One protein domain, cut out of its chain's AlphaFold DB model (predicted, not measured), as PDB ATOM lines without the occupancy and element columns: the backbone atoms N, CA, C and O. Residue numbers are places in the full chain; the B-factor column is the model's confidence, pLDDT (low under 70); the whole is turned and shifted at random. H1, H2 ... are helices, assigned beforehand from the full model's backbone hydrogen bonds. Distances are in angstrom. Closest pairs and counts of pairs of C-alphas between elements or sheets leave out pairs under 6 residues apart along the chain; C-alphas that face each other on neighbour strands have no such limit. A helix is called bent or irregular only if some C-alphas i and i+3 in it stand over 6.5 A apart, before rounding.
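What this domain is: This is residues 2 to 26 and 64 to 85 of the 587 residues of the protein "Hypothetical protein" of Compsopogon caeruleus (UniProt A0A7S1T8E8). Two long helices, H1 and H2, run side by side in opposite directions, slightly crossed and loosely paired, with H1 reaching past H2 at its Val 26 end. The printed part has 47 residues, with two named helices in the order H1, H2 and no named strand: all helix. It is loose, with a radius of gyration of the C-alphas of 12.3 A, and flat, spanning 37 by 21 by 11 A.

How they stand to each other: Begin with the longest helix, H1, residues 2 to 26, and look across to H2, residues 64 to 85. They are close but not clearly touching: their closest C-alphas, those of Ile 11 and Ala 74, are 7.7 A apart. They run opposite ways at a shallow tilt of 27 degrees. In H2 every O i to N i+4 pair is within hydrogen-bond range; in H1, 19 of 21 are.

Where its parts are: Find C-alpha 2 at (-5.752, 75.383, 75.565); from there H1 runs 37.6 A to C-alpha 26. It is only just irregular: C-alphas 22 and 25 are 6.6 A apart. H2 runs 31.2 A, ending at C-alpha 85, (-17.214, 66.488, 69.761).

The domain as a whole: The two farthest C-alphas, those of Val 26 and Ala 84, are 37.7 A apart. Look for the cut after Val 26: residues 27 to 63 are not printed, and C-alphas 26 and 64 are 15.0 A apart. Mean pLDDT of the printed part is 72.8; residues 2 to 4, 7, 19 to 26, 64 to 66 and 69 are under 70.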
ATOM      1  N   GLY A   2      -7.045  75.860  75.018       60.41
ATOM      2  CA  GLY A   2      -5.752  75.383  75.565       60.41
ATOM      3  C   GLY A   2      -5.747  74.082  76.396       60.41
ATOM      4  O   GLY A   2      -4.960  73.185  76.101       60.41
ATOM      5  N   ASN A   3      -6.635  73.935  77.387       61.84
ATOM      6  CA  ASN A   3      -6.630  72.762  78.279       61.84
ATOM      7  C   ASN A   3      -6.865  71.430  77.541       61.84
ATOM      8  O   ASN A   3      -6.231  70.427  77.870       61.84
ATOM      9  N   ASN A   4      -7.725  71.410  76.517       69.12
ATOM     10  CA  ASN A   4      -8.053  70.181  75.784       69.12
ATOM     11  C   ASN A   4      -6.820  69.652  75.030       69.12
ATOM     12  O   ASN A   4      -6.568  68.447  75.026       69.12
ATOM     13  N   THR A   5      -6.000  70.552  74.476       74.00
ATOM     14  CA  THR A   5      -4.731  70.215  73.812       74.00
ATOM     15  C   THR A   5      -3.732  69.577  74.782       74.00
ATOM     16  O   THR A   5      -3.074  68.600  74.429       74.00
ATOM     17  N   ILE A   6      -3.652  70.076  76.021       75.88
ATOM     18  CA  ILE A   6      -2.757  69.538  77.062       75.88
ATOM     19  C   ILE A   6      -3.181  68.117  77.462       75.88
ATOM     20  O   ILE A   6      -2.338  67.223  77.536       75.88
ATOM     21  N   HIS A   7      -4.482  67.874  77.660       69.94
ATOM     22  CA  HIS A   7      -4.990  66.529  77.949       69.94
ATOM     23  C   HIS A   7      -4.764  65.553  76.783       69.94
ATOM     24  O   HIS A   7      -4.373  64.408  77.011       69.94
ATOM     25  N   PHE A   8      -4.947  66.001  75.537       74.44
ATOM     26  CA  PHE A   8      -4.701  65.179  74.348       74.44
ATOM     27  C   PHE A   8      -3.218  64.795  74.205       74.44
ATOM     28  O   PHE A   8      -2.899  63.629  73.965       74.44
ATOM     29  N   LEU A   9      -2.302  65.742  74.444       81.19
ATOM     30  CA  LEU A   9      -0.858  65.496  74.438       81.19
ATOM     31  C   LEU A   9      -0.444  64.473  75.511       81.19
ATOM     32  O   LEU A   9       0.307  63.543  75.214       81.19
ATOM     33  N   TRP A  10      -0.987  64.583  76.728       81.00
ATOM     34  CA  TRP A  10      -0.758  63.600  77.796       81.00
ATOM     35  C   TRP A  10      -1.233  62.190  77.423       81.00
ATOM     36  O   TRP A  10      -0.519  61.221  77.675       81.00
ATOM     37  N   ILE A  11      -2.395  62.058  76.773       84.56
ATOM     38  CA  ILE A  11      -2.902  60.759  76.298       84.56
ATOM     39  C   ILE A  11      -1.938  60.139  75.271       84.56
ATOM     40  O   ILE A  11      -1.627  58.949  75.373       84.56
ATOM     41  N   ILE A  12      -1.407  60.930  74.331       84.56
ATOM     42  CA  ILE A  12      -0.412  60.463  73.347       84.56
ATOM     43  C   ILE A  12       0.874  59.992  74.042       84.56
ATOM     44  O   ILE A  12       1.362  58.901  73.737       84.56
ATOM     45  N   ILE A  13       1.393  60.761  75.005       83.56
ATOM     46  CA  ILE A  13       2.598  60.407  75.775       83.56
ATOM     47  C   ILE A  13       2.395  59.084  76.528       83.56
ATOM     48  O   ILE A  13       3.244  58.195  76.447       83.56
ATOM     49  N   CYS A  14       1.252  58.898  77.197       85.38
ATOM     50  CA  CYS A  14       0.930  57.646  77.886       85.38
ATOM     51  C   CYS A  14       0.836  56.443  76.928       85.38
ATOM     52  O   CYS A  14       1.303  55.354  77.270       85.38
ATOM     53  N   ILE A  15       0.282  56.623  75.722       84.88
ATOM     54  CA  ILE A  15       0.218  55.570  74.695       84.88
ATOM     55  C   ILE A  15       1.621  55.213  74.179       84.88
ATOM     56  O   ILE A  15       1.927  54.029  74.021       84.88
ATOM     57  N   TYR A  16       2.492  56.201  73.957       77.06
ATOM     58  CA  TYR A  16       3.879  55.963  73.543       77.06
ATOM     59  C   TYR A  16       4.698  55.255  74.628       77.06
ATOM     60  O   TYR A  16       5.346  54.251  74.337       77.06
ATOM     61  N   ALA A  17       4.611  55.702  75.883       74.50
ATOM     62  CA  ALA A  17       5.283  55.057  77.011       74.50
ATOM     63  C   ALA A  17       4.839  53.591  77.187       74.50
ATOM     64  O   ALA A  17       5.673  52.707  77.389       74.50
ATOM     65  N   ALA A  18       3.538  53.309  77.036       72.19
ATOM     66  CA  ALA A  18       3.008  51.947  77.062       72.19
ATOM     67  C   ALA A  18       3.515  51.086  75.888       72.19
ATOM     68  O   ALA A  18       3.827  49.914  76.079       72.19
ATOM     69  N   ARG A  19       3.636  51.644  74.675       68.38
ATOM     70  CA  ARG A  19       4.208  50.917  73.527       68.38
ATOM     71  C   ARG A  19       5.692  50.605  73.720       68.38
ATOM     72  O   ARG A  19       6.099  49.476  73.461       68.38
ATOM     73  N   ILE A  20       6.483  51.559  74.212       69.19
ATOM     74  CA  ILE A  20       7.922  51.373  74.459       69.19
ATOM     75  C   ILE A  20       8.156  50.288  75.523       69.19
ATOM     76  O   ILE A  20       8.989  49.403  75.316       69.19
ATOM     77  N   SER A  21       7.378  50.282  76.614       61.47
ATOM     78  CA  SER A  21       7.499  49.254  77.661       61.47
ATOM     79  C   SER A  21       7.091  47.847  77.199       61.47
ATOM     80  O   SER A  21       7.609  46.866  77.727       61.47
ATOM     81  N   MET A  22       6.224  47.729  76.188       59.88
ATOM     82  CA  MET A  22       5.881  46.444  75.559       59.88
ATOM     83  C   MET A  22       6.885  46.004  74.483       59.88
ATOM     84  O   MET A  22       7.074  44.805  74.296       59.88
ATOM     85  N   ALA A  23       7.543  46.941  73.793       51.84
ATOM     86  CA  ALA A  23       8.540  46.641  72.763       51.84
ATOM     87  C   ALA A  23       9.901  46.226  73.350       51.84
ATOM     88  O   ALA A  23      10.531  45.303  72.839       51.84
ATOM     89  N   SER A  24      10.336  46.869  74.439       45.38
ATOM     90  CA  SER A  24      11.638  46.633  75.086       45.38
ATOM     91  C   SER A  24      11.971  45.150  75.366       45.38
ATOM     92  O   SER A  24      13.038  44.715  74.925       45.38
ATOM     93  N   PRO A  25      11.104  44.336  76.010       48.25
ATOM     94  CA  PRO A  25      11.416  42.928  76.275       48.25
ATOM     95  C   PRO A  25      11.378  42.039  75.022       48.25
ATOM     96  O   PRO A  25      11.950  40.956  75.046       48.25
ATOM     97  N   VAL A  26      10.724  42.464  73.934       47.47
ATOM     98  CA  VAL A  26      10.728  41.721  72.662       47.47
ATOM     99  C   VAL A  26      12.019  42.010  71.898       47.47
ATOM    100  O   VAL A  26      12.710  41.080  71.496       47.47
ATOM    101  N   ARG A  64      -0.403  42.199  82.147       62.47
ATOM    102  CA  ARG A  64      -1.571  42.090  81.252       62.47
ATOM    103  C   ARG A  64      -2.834  42.734  81.840       62.47
ATOM    104  O   ARG A  64      -3.589  43.352  81.090       62.47
ATOM    105  N   HIS A  65      -3.076  42.639  83.149       68.06
ATOM    106  CA  HIS A  65      -4.202  43.306  83.815       68.06
ATOM    107  C   HIS A  65      -4.048  44.829  83.840       68.06
ATOM    108  O   HIS A  65      -5.020  45.531  83.574       68.06
ATOM    109  N   LEU A  66      -2.843  45.340  84.100       68.81
ATOM    110  CA  LEU A  66      -2.534  46.766  84.069       68.81
ATOM    111  C   LEU A  66      -2.697  47.321  82.649       68.81
ATOM    112  O   LEU A  66      -3.418  48.298  82.466       68.81
ATOM    113  N   GLY A  67      -2.143  46.642  81.638       79.31
ATOM    114  CA  GLY A  67      -2.334  46.999  80.229       79.31
ATOM    115  C   GLY A  67      -3.809  47.012  79.808       79.31
ATOM    116  O   GLY A  67      -4.264  47.976  79.197       79.31
ATOM    117  N   ARG A  68      -4.595  46.000  80.207       73.94
ATOM    118  CA  ARG A  68      -6.057  45.969  79.992       73.94
ATOM    119  C   ARG A  68      -6.789  47.093  80.733       73.94
ATOM    120  O   ARG A  68      -7.732  47.656  80.186       73.94
ATOM    121  N   SER A  69      -6.371  47.431  81.952       68.25
ATOM    122  CA  SER A  69      -6.958  48.523  82.738       68.25
ATOM    123  C   SER A  69      -6.719  49.878  82.064       68.25
ATOM    124  O   SER A  69      -7.674  50.602  81.787       68.25
ATOM    125  N   ILE A  70      -5.466  50.169  81.696       74.81
ATOM    126  CA  ILE A  70      -5.070  51.387  80.973       74.81
ATOM    127  C   ILE A  70      -5.815  51.482  79.635       74.81
ATOM    128  O   ILE A  70      -6.400  52.522  79.342       74.81
ATOM    129  N   TYR A  71      -5.876  50.393  78.860       78.06
ATOM    130  CA  TYR A  71      -6.625  50.350  77.600       78.06
ATOM    131  C   TYR A  71      -8.121  50.643  77.796       78.06
ATOM    132  O   TYR A  71      -8.694  51.441  77.058       78.06
ATOM    133  N   ASN A  72      -8.755  50.059  78.818       77.31
ATOM    134  CA  ASN A  72     -10.170  50.293  79.116       77.31
ATOM    135  C   ASN A  72     -10.450  51.735  79.575       77.31
ATOM    136  O   ASN A  72     -11.500  52.284  79.238       77.31
ATOM    137  N   VAL A  73      -9.533  52.360  80.321       78.56
ATOM    138  CA  VAL A  73      -9.638  53.777  80.712       78.56
ATOM    139  C   VAL A  73      -9.446  54.687  79.497       78.56
ATOM    140  O   VAL A  73     -10.285  55.552  79.259       78.56
ATOM    141  N   ALA A  74      -8.415  54.453  78.680       76.12
ATOM    142  CA  ALA A  74      -8.156  55.224  77.462       76.12
ATOM    143  C   ALA A  74      -9.305  55.103  76.445       76.12
ATOM    144  O   ALA A  74      -9.748  56.106  75.895       76.12
ATOM    145  N   SER A  75      -9.845  53.896  76.252       75.81
ATOM    146  CA  SER A  75     -11.005  53.645  75.388       75.81
ATOM    147  C   SER A  75     -12.253  54.399  75.869       75.81
ATOM    148  O   SER A  75     -12.924  55.056  75.071       75.81
ATOM    149  N   LYS A  76     -12.529  54.410  77.184       81.81
ATOM    150  CA  LYS A  76     -13.615  55.222  77.765       81.81
ATOM    151  C   LYS A  76     -13.382  56.725  77.604       81.81
ATOM    152  O   LYS A  76     -14.323  57.429  77.251       81.81
ATOM    153  N   ALA A  77     -12.159  57.208  77.825       75.88
ATOM    154  CA  ALA A  77     -11.811  58.620  77.662       75.88
ATOM    155  C   ALA A  77     -11.981  59.077  76.202       75.88
ATOM    156  O   ALA A  77     -12.666  60.063  75.949       75.88
ATOM    157  N   LEU A  78     -11.459  58.311  75.237       80.12
ATOM    158  CA  LEU A  78     -11.657  58.561  73.805       80.12
ATOM    159  C   LEU A  78     -13.140  58.497  73.404       80.12
ATOM    160  O   LEU A  78     -13.589  59.331  72.626       80.12
ATOM    161  N   SER A  79     -13.921  57.568  73.968       79.88
ATOM    162  CA  SER A  79     -15.374  57.498  73.726       79.88
ATOM    163  C   SER A  79     -16.123  58.717  74.276       79.88
ATOM    164  O   SER A  79     -17.090  59.163  73.665       79.88
ATOM    165  N   ALA A  80     -15.690  59.264  75.416       76.56
ATOM    166  CA  ALA A  80     -16.279  60.463  76.008       76.56
ATOM    167  C   ALA A  80     -15.896  61.735  75.233       76.56
ATOM    168  O   ALA A  80     -16.765  62.549  74.945       76.56
ATOM    169  N   VAL A  81     -14.626  61.869  74.831       76.31
ATOM    170  CA  VAL A  81     -14.154  62.972  73.974       76.31
ATOM    171  C   VAL A  81     -14.851  62.941  72.616       76.31
ATOM    172  O   VAL A  81     -15.285  63.981  72.138       76.31
ATOM    173  N   ARG A  82     -15.020  61.755  72.015       84.81
ATOM    174  CA  ARG A  82     -15.778  61.599  70.769       84.81
ATOM    175  C   ARG A  82     -17.214  62.102  70.921       84.81
ATOM    176  O   ARG A  82     -17.644  62.871  70.074       84.81
ATOM    177  N   ARG A  83     -17.917  61.719  71.996       81.62
ATOM    178  CA  ARG A  83     -19.272  62.228  72.262       81.62
ATOM    179  C   ARG A  83     -19.292  63.736  72.432       81.62
ATOM    180  O   ARG A  83     -20.043  64.371  71.725       81.62
ATOM    181  N   ALA A  84     -18.403  64.313  73.241       76.94
ATOM    182  CA  ALA A  84     -18.338  65.767  73.400       76.94
ATOM    183  C   ALA A  84     -18.141  66.510  72.060       76.94
ATOM    184  O   ALA A  84     -18.728  67.565  71.864       76.94
ATOM    185  N   ILE A  85     -17.373  65.943  71.121       82.06
ATOM    186  CA  ILE A  85     -17.214  66.488  69.761       82.06
ATOM    187  C   ILE A  85     -18.480  66.280  68.910       82.06
ATOM    188  O   ILE A  85     -18.837  67.161  68.138       82.06
TER     189      ILE A  85